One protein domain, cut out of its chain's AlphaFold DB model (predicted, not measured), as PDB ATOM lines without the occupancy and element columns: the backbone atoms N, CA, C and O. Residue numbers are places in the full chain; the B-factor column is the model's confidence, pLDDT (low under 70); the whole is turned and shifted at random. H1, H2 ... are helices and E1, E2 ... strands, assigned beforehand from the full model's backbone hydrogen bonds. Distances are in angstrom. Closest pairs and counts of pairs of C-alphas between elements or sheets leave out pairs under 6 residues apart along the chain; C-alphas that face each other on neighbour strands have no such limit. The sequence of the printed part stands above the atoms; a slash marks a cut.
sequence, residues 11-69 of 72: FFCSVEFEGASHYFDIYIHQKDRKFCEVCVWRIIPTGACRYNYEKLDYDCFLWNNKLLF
ATOM      1  N   PHE A  11     100.869  96.244 121.626       90.62
ATOM      2  CA  PHE A  11      99.927  97.308 121.930       90.62
ATOM      3  C   PHE A  11     100.662  98.637 121.876       90.62
ATOM      4  O   PHE A  11     101.730  98.795 122.471       90.62
ATOM      5  N   PHE A  12     100.053  99.596 121.192       93.00
ATOM      6  CA  PHE A  12     100.522 100.969 121.113       93.00
ATOM      7  C   PHE A  12      99.465 101.904 121.697       93.00
ATOM      8  O   PHE A  12      98.275 101.583 121.722       93.00
ATOM      9  N   CYS A  13      99.914 103.054 122.181       93.31
ATOM     10  CA  CYS A  13      99.056 104.119 122.676       93.31
ATOM     11  C   CYS A  13      99.385 105.408 121.923       93.31
ATOM     12  O   CYS A  13     100.561 105.712 121.708       93.31
ATOM     13  N   SER A  14      98.350 106.146 121.528       94.31
ATOM     14  CA  SER A  14      98.472 107.513 121.025       94.31
ATOM     15  C   SER A  14      98.133 108.488 122.151       94.31
ATOM     16  O   SER A  14      97.204 108.252 122.927       94.31
ATOM     17  N   VAL A  15      98.928 109.547 122.266       94.19
ATOM     18  CA  VAL A  15      98.790 110.596 123.272       94.19
ATOM     19  C   VAL A  15      98.706 111.933 122.556       94.19
ATOM     20  O   VAL A  15      99.618 112.315 121.822       94.19
ATOM     21  N   GLU A  16      97.611 112.637 122.811       94.31
ATOM     22  CA  GLU A  16      97.339 113.955 122.258       94.31
ATOM     23  C   GLU A  16      97.695 115.034 123.284       94.31
ATOM     24  O   GLU A  16      97.202 115.036 124.415       94.31
ATOM     25  N   PHE A  17      98.548 115.960 122.868       87.75
ATOM     26  CA  PHE A  17      98.806 117.232 123.532       87.75
ATOM     27  C   PHE A  17      98.259 118.365 122.662       87.75
ATOM     28  O   PHE A  17      97.962 118.182 121.481       87.75
ATOM     29  N   GLU A  18      98.152 119.569 123.225       92.19
ATOM     30  CA  GLU A  18      97.772 120.746 122.445       92.19
ATOM     31  C   GLU A  18      98.776 120.969 121.297       92.19
ATOM     32  O   GLU A  18      99.943 121.288 121.519       92.19
ATOM     33  N   GLY A  19      98.325 120.739 120.060       88.31
ATOM     34  CA  GLY A  19      99.130 120.909 118.848       88.31
ATOM     35  C   GLY A  19     100.112 119.775 118.520       88.31
ATOM     36  O   GLY A  19     100.876 119.922 117.567       88.31
ATOM     37  N   ALA A  20     100.109 118.656 119.253       88.62
ATOM     38  CA  ALA A  20     101.004 117.531 118.973       88.62
ATOM     39  C   ALA A  20     100.368 116.170 119.283       88.62
ATOM     40  O   ALA A  20      99.886 115.936 120.388       88.62
ATOM     41  N   SER A  21     100.470 115.248 118.325       93.31
ATOM     42  CA  SER A  21     100.114 113.838 118.498       93.31
ATOM     43  C   SER A  21     101.383 112.991 118.553       93.31
ATOM     44  O   SER A  21     102.265 113.079 117.686       93.31
ATOM     45  N   HIS A  22     101.489 112.159 119.582       94.75
ATOM     46  CA  HIS A  22     102.592 111.226 119.769       94.75
ATOM     47  C   HIS A  22     102.073 109.806 119.922       94.75
ATOM     48  O   HIS A  22     100.928 109.580 120.302       94.75
ATOM     49  N   TYR A  23     102.931 108.828 119.648       95.00
ATOM     50  CA  TYR A  23     102.634 107.442 119.971       95.00
ATOM     51  C   TYR A  23     103.871 106.722 120.490       95.00
ATOM     52  O   TYR A  23     105.012 107.113 120.216       95.00
ATOM     53  N   PHE A  24     103.621 105.667 121.251       95.38
ATOM     54  CA  PHE A  24     104.639 104.761 121.759       95.38
ATOM     55  C   PHE A  24     104.062 103.355 121.915       95.38
ATOM     56  O   PHE A  24     102.847 103.170 122.050       95.38
ATOM     57  N   ASP A  25     104.945 102.363 121.913       93.75
ATOM     58  CA  ASP A  25     104.586 100.986 122.226       93.75
ATOM     59  C   ASP A  25     104.504 100.810 123.740       93.75
ATOM     60  O   ASP A  25     105.510 100.884 124.444       93.75
ATOM     61  N   ILE A  26     103.293 100.575 124.247       93.88
ATOM     62  CA  ILE A  26     103.065 100.374 125.682       93.88
ATOM     63  C   ILE A  26     103.388  98.935 126.106       93.88
ATOM     64  O   ILE A  26     103.699  98.688 127.276       93.88
ATOM     65  N   TYR A  27     103.313  97.989 125.160       91.75
ATOM     66  CA  TYR A  27     103.663  96.590 125.379       91.75
ATOM     67  C   TYR A  27     104.035  95.869 124.077       91.75
ATOM     68  O   TYR A  27     103.238  95.802 123.142       91.75
ATOM     69  N   ILE A  28     105.203  95.231 124.057       91.81
ATOM     70  CA  ILE A  28     105.654  94.298 123.020       91.81
ATOM     71  C   ILE A  28     105.970  92.972 123.702       91.81
ATOM     72  O   ILE A  28     106.967  92.862 124.412       91.81
ATOM     73  N   HIS A  29     105.170  91.932 123.457       89.38
ATOM     74  CA  HIS A  29     105.258  90.676 124.211       89.38
ATOM     75  C   HIS A  29     106.671  90.082 124.264       89.38
ATOM     76  O   HIS A  29     107.139  89.693 125.331       89.38
ATOM     77  N   GLN A  30     107.376  90.037 123.130       88.12
ATOM     78  CA  GLN A  30     108.719  89.452 123.061       88.12
ATOM     79  C   GLN A  30     109.747  90.195 123.922       88.12
ATOM     80  O   GLN A  30     110.683  89.568 124.421       88.12
ATOM     81  N   LYS A  31     109.562  91.506 124.102       87.38
ATOM     82  CA  LYS A  31     110.448  92.360 124.891       87.38
ATOM     83  C   LYS A  31     109.996  92.389 126.346       87.38
ATOM     84  O   LYS A  31     110.779  92.082 127.230       87.38
ATOM     85  N   ASP A  32     108.721  92.665 126.593       88.94
ATOM     86  CA  ASP A  32     108.261  93.164 127.890       88.94
ATOM     87  C   ASP A  32     107.797  92.080 128.855       88.94
ATOM     88  O   ASP A  32     107.867  92.279 130.066       88.94
ATOM     89  N   ARG A  33     107.421  90.892 128.356       87.06
ATOM     90  CA  ARG A  33     106.916  89.785 129.195       87.06
ATOM     91  C   ARG A  33     107.864  89.348 130.317       87.06
ATOM     92  O   ARG A  33     107.427  88.679 131.242       87.06
ATOM     93  N   LYS A  34     109.161  89.645 130.189       87.12
ATOM     94  CA  LYS A  34     110.189  89.305 131.181       87.12
ATOM     95  C   LYS A  34     110.441  90.424 132.193       87.12
ATOM     96  O   LYS A  34     111.023  90.150 133.231       87.12
ATOM     97  N   PHE A  35     110.045  91.657 131.878       83.75
ATOM     98  CA  PHE A  35     110.371  92.847 132.670       83.75
ATOM     99  C   PHE A  35     109.182  93.366 133.481       83.75
ATOM    100  O   PHE A  35     109.378  94.030 134.494       83.75
ATOM    101  N   CYS A  36     107.952  93.094 133.039       84.12
ATOM    102  CA  CYS A  36     106.746  93.518 133.739       84.12
ATOM    103  C   CYS A  36     105.564  92.574 133.478       84.12
ATOM    104  O   CYS A  36     105.257  92.248 132.331       84.12
ATOM    105  N   GLU A  37     104.859  92.183 134.545       81.19
ATOM    106  CA  GLU A  37     103.515  91.586 134.446       81.19
ATOM    107  C   GLU A  37     102.462  92.669 134.179       81.19
ATOM    108  O   GLU A  37     101.593  92.523 133.319       81.19
ATOM    109  N   VAL A  38     102.592  93.795 134.886       85.31
ATOM    110  CA  VAL A  38     101.865  95.040 134.641       85.31
ATOM    111  C   VAL A  38     102.903  96.120 134.373       85.31
ATOM    112  O   VAL A  38     103.675  96.491 135.254       85.31
ATOM    113  N   CYS A  39     102.959  96.606 133.138       90.38
ATOM    114  CA  CYS A  39     103.914  97.639 132.756       90.38
ATOM    115  C   CYS A  39     103.338  99.009 133.121       90.38
ATOM    116  O   CYS A  39     102.394  99.483 132.489       90.38
ATOM    117  N   VAL A  40     103.890  99.628 134.165       93.62
ATOM    118  CA  VAL A  40     103.492 100.967 134.611       93.62
ATOM    119  C   VAL A  40     104.267 102.010 133.819       93.62
ATOM    120  O   VAL A  40     105.495 101.952 133.737       93.62
ATOM    121  N   TRP A  41     103.540 102.978 133.265       95.25
ATOM    122  CA  TRP A  41     104.098 104.044 132.444       95.25
ATOM    123  C   TRP A  41     103.712 105.420 132.984       95.25
ATOM    124  O   TRP A  41     102.560 105.663 133.341       95.25
ATOM    125  N   ARG A  42     104.678 106.338 132.997       96.06
ATOM    126  CA  ARG A  42     104.473 107.773 133.200       96.06
ATOM    127  C   ARG A  42     104.618 108.481 131.858       96.06
ATOM    128  O   ARG A  42     105.635 108.330 131.188       96.06
ATOM    129  N   ILE A  43     103.615 109.268 131.493       95.75
ATOM    130  CA  ILE A  43     103.614 110.081 130.274       95.75
ATOM    131  C   ILE A  43     104.187 111.457 130.615       95.75
ATOM    132  O   ILE A  43     103.738 112.094 131.567       95.75
ATOM    133  N   ILE A  44     105.182 111.904 129.853       93.88
ATOM    134  CA  ILE A  44     105.787 113.237 129.962       93.88
ATOM    135  C   ILE A  44     105.847 113.881 128.570       93.88
ATOM    136  O   ILE A  44     105.824 113.157 127.582       93.88
ATOM    137  N   PRO A  45     105.968 115.212 128.430       91.75
ATOM    138  CA  PRO A  45     105.934 115.852 127.108       91.75
ATOM    139  C   PRO A  45     106.977 115.320 126.106       91.75
ATOM    140  O   PRO A  45     106.748 115.308 124.898       91.75
ATOM    141  N   THR A  46     108.131 114.860 126.593       91.88
ATOM    142  CA  THR A  46     109.230 114.357 125.757       91.88
ATOM    143  C   THR A  46     109.133 112.870 125.412       91.88
ATOM    144  O   THR A  46     109.881 112.420 124.540       91.88
ATOM    145  N   GLY A  47     108.251 112.103 126.063       94.81
ATOM    146  CA  GLY A  47     108.228 110.653 125.911       94.81
ATOM    147  C   GLY A  47     107.399 109.899 126.950       94.81
ATOM    148  O   GLY A  47     106.578 110.455 127.681       94.81
ATOM    149  N   ALA A  48     107.666 108.603 127.047       95.88
ATOM    150  CA  ALA A  48     107.055 107.723 128.031       95.88
ATOM    151  C   ALA A  48     108.141 107.064 128.884       95.88
ATOM    152  O   ALA A  48     109.155 106.595 128.368       95.88
ATOM    153  N   CYS A  49     107.930 107.020 130.196       95.81
ATOM    154  CA  CYS A  49     108.856 106.400 131.133       95.81
ATOM    155  C   CYS A  49     108.236 105.156 131.752       95.81
ATOM    156  O   CYS A  49     107.192 105.241 132.398       95.81
ATOM    157  N   ARG A  50     108.885 104.007 131.574       94.19
ATOM    158  CA  ARG A  50     108.446 102.736 132.144       94.19
ATOM    159  C   ARG A  50     109.085 102.531 133.504       94.19
ATOM    160  O   ARG A  50     110.292 102.713 133.649       94.19
ATOM    161  N   TYR A  51     108.293 102.104 134.480       95.06
ATOM    162  CA  TYR A  51     108.838 101.713 135.772       95.06
ATOM    163  C   TYR A  51     109.690 100.445 135.638       95.06
ATOM    164  O   TYR A  51     109.255  99.440 135.070       95.06
ATOM    165  N   ASN A  52     110.906 100.506 136.162       93.00
ATOM    166  CA  ASN A  52     111.856  99.413 136.223       93.00
ATOM    167  C   ASN A  52     111.873  98.848 137.649       93.00
ATOM    168  O   ASN A  52     112.420  99.456 138.570       93.00
ATOM    169  N   TYR A  53     111.295  97.658 137.812       90.25
ATOM    170  CA  TYR A  53     111.193  96.978 139.103       90.25
ATOM    171  C   TYR A  53     112.542  96.495 139.659       90.25
ATOM    172  O   TYR A  53     112.649  96.291 140.864       90.25
ATOM    173  N   GLU A  54     113.575  96.344 138.823       91.06
ATOM    174  CA  GLU A  54     114.923  95.964 139.268       91.06
ATOM    175  C   GLU A  54     115.681  97.163 139.852       91.06
ATOM    176  O   GLU A  54     116.363  97.037 140.867       91.06
ATOM    177  N   LYS A  55     115.547  98.341 139.227       94.19
ATOM    178  CA  LYS A  55     116.208  99.585 139.664       94.19
ATOM    179  C   LYS A  55     115.403 100.382 140.691       94.19
ATOM    180  O   LYS A  55     115.949 101.293 141.304       94.19
ATOM    181  N   LEU A  56     114.116 100.065 140.846       93.75
ATOM    182  CA  LEU A  56     113.138 100.851 141.606       93.75
ATOM    183  C   LEU A  56     113.010 102.307 141.117       93.75
ATOM    184  O   LEU A  56     112.712 103.206 141.902       93.75
ATOM    185  N   ASP A  57     113.191 102.527 139.813       95.94
ATOM    186  CA  ASP A  57     113.169 103.846 139.164       95.94
ATOM    187  C   ASP A  57     112.512 103.773 137.768       95.94
ATOM    188  O   ASP A  57     111.967 102.737 137.388       95.94
ATOM    189  N   TYR A  58     112.523 104.859 136.997       95.38
ATOM    190  CA  TYR A  58     111.923 104.958 135.670       95.38
ATOM    191  C   TYR A  58     112.972 105.015 134.552       95.38
ATOM    192  O   TYR A  58     113.813 105.909 134.517       95.38
ATOM    193  N   ASP A  59     112.849 104.122 133.568       94.31
ATOM    194  CA  ASP A  59     113.585 104.214 132.304       94.31
ATOM    195  C   ASP A  59     112.724 104.986 131.283       94.31
ATOM    196  O   ASP A  59     111.585 104.599 131.009       94.31
ATOM    197  N   CYS A  60     113.242 106.087 130.727       94.75
ATOM    198  CA  CYS A  60     112.503 106.970 129.818       94.75
ATOM    199  C   CYS A  60     112.880 106.768 128.347       94.75
ATOM    200  O   CYS A  60     114.055 106.664 127.999       94.75
ATOM    201  N   PHE A  61     111.868 106.782 127.482       92.94
ATOM    202  CA  PHE A  61     111.983 106.554 126.045       92.94
ATOM    203  C   PHE A  61     111.322 107.701 125.280       92.94
ATOM    204  O   PHE A  61     110.260 108.187 125.674       92.94
ATOM    205  N   LEU A  62     111.946 108.132 124.182       94.88
ATOM    206  CA  LEU A  62     111.358 109.119 123.274       94.88
ATOM    207  C   LEU A  62     110.130 108.542 122.564       94.88
ATOM    208  O   LEU A  62     110.000 107.330 122.404       94.88
ATOM    209  N   TRP A  63     109.259 109.427 122.083       94.50
ATOM    210  CA  TRP A  63     108.148 109.037 121.217       94.50
ATOM    211  C   TRP A  63     108.631 108.324 119.951       94.50
ATOM    212  O   TRP A  63     109.627 108.729 119.347       94.50
ATOM    213  N   ASN A  64     107.870 107.331 119.483       91.19
ATOM    214  CA  ASN A  64     108.230 106.551 118.297       91.19
ATOM    215  C   ASN A  64     108.331 107.430 117.041       91.19
ATOM    216  O   ASN A  64     109.225 107.240 116.219       91.19
ATOM    217  N   ASN A  65     107.473 108.448 116.907       86.19
ATOM    218  CA  ASN A  65     107.558 109.392 115.792       86.19
ATOM    219  C   ASN A  65     108.756 110.347 115.879       86.19
ATOM    220  O   ASN A  65     109.171 110.841 114.842       86.19
ATOM    221  N   LYS A  66     109.359 110.580 117.054       78.88
ATOM    222  CA  LYS A  66     110.591 111.385 117.169       78.88
ATOM    223  C   LYS A  66     111.841 110.631 116.714       78.88
ATOM    224  O   LYS A  66     112.790 111.267 116.270       78.88
ATOM    225  N   LEU A  67     111.833 109.300 116.777       65.44
ATOM    226  CA  LEU A  67     112.933 108.465 116.281       65.44
ATOM    227  C   LEU A  67     113.014 108.452 114.746       65.44
ATOM    228  O   LEU A  67     114.100 108.302 114.198       65.44
ATOM    229  N   LEU A  68     111.889 108.666 114.054       59.38
ATOM    230  CA  LEU A  68     111.832 108.713 112.588       59.38
ATOM    231  C   LEU A  68     112.460 109.987 111.993       59.38
ATOM    232  O   LEU A  68     112.833 109.975 110.830       59.38
ATOM    233  N   PHE A  69     112.612 111.061 112.776       54.09
ATOM    234  CA  PHE A  69     113.216 112.327 112.321       54.09
ATOM    235  C   PHE A  69     114.733 112.424 112.568       54.09
ATOM    236  O   PHE A  69     115.336 113.438 112.232       54.09
TER     237      PHE A  69
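AT A GLANCE: This is residues 11 to 69 of the 72 residues of the protein "S-protein homolog" of Prunus persica (UniProt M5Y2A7). A three-stranded antiparallel sheet, E3 E4 E5, and a two-stranded hairpin, E1 and E2, form two layers that are only partly face to face: E2 comes near E3 and E4, while E1 reaches out past them. The short helix H2, after E5, packs on E2 with residues 64 to 66, and the four-residue helix H1 follows directly at the end of E2, before a winding link to E3. The 59 printed residues hold two named helices and five named strands, in the order E1 E2 H1 E3 E4 E5 H2, and the class is mixed, helices and strands. The whole is compact, with a radius of gyration of the C-alphas of 11.9 A, yet elongated, with spans of 35 by 22 by 19 A.

HOW THE PARTS SIT: The larger sheet has the order E3, residues 41 to 44, E4, residues 47 to 52, and E5, residues 57 to 62. It is a meander, each strand the antiparallel neighbour of the one before, and E4 is its inner strand. In the hairpin E3 and E4, at 148 degrees, N 42 and O 49 are 2.8 A apart, within hydrogen-bond range. In the hairpin E4 and E5, at 151 degrees, N 50 and O 59 are 2.8 A apart. The other sheet is the hairpin of E1, residues 11 to 17, and E2, residues 20 to 28, antiparallel at 159 degrees, with N 15 and O 22 2.8 A apart. Between the sheets, the closest C-alphas of E2 and E4 are those of Phe 24 and Ala 48, 7.3 A apart; those of E2 and E3 are Ile 26 and Trp 41, 7.8 A. E1 is apart from E3, E4 and E5. H2, residues 64 to 69, has 6 pairs of C-alphas within 8 A of E2, the closest those of Phe 24 and Asn 64, 5.3 A. H2 is only just not on the larger sheet, with 4 pairs of C-alphas within 10 A. H1, residues 29 to 32, is not on that sheet. H2 has 0 of 2 O i to N i+4 pairs and 1 of 3 O i to N i+3 pairs within hydrogen-bond range; H1 is too short for an O i to N i+4 pair.

IN THESE COORDINATES: E4 spans 15.7 A from C-alpha 47 at (108.228, 110.653, 125.911), E5 16.8 A and E3 9.7 A. E1 begins at C-alpha 11, (99.927, 97.308, 121.930), and spans 20.0 A; E2 spans 24.0 A. H1 spans 5.4 A, and H2 spans 9.7 A, ending at C-alpha 69, (113.216, 112.327, 112.321).

THE WHOLE: The C-alphas farthest apart, those of Gly 19 and Glu 54, are 35.9 A apart. The printed part has no cut and no long link; the link from H1 to E3, with 8 residues, is short, and the others are tight. The mean pLDDT of the printed part is 90.1, and residues 67 to 69, in H2, are under 70.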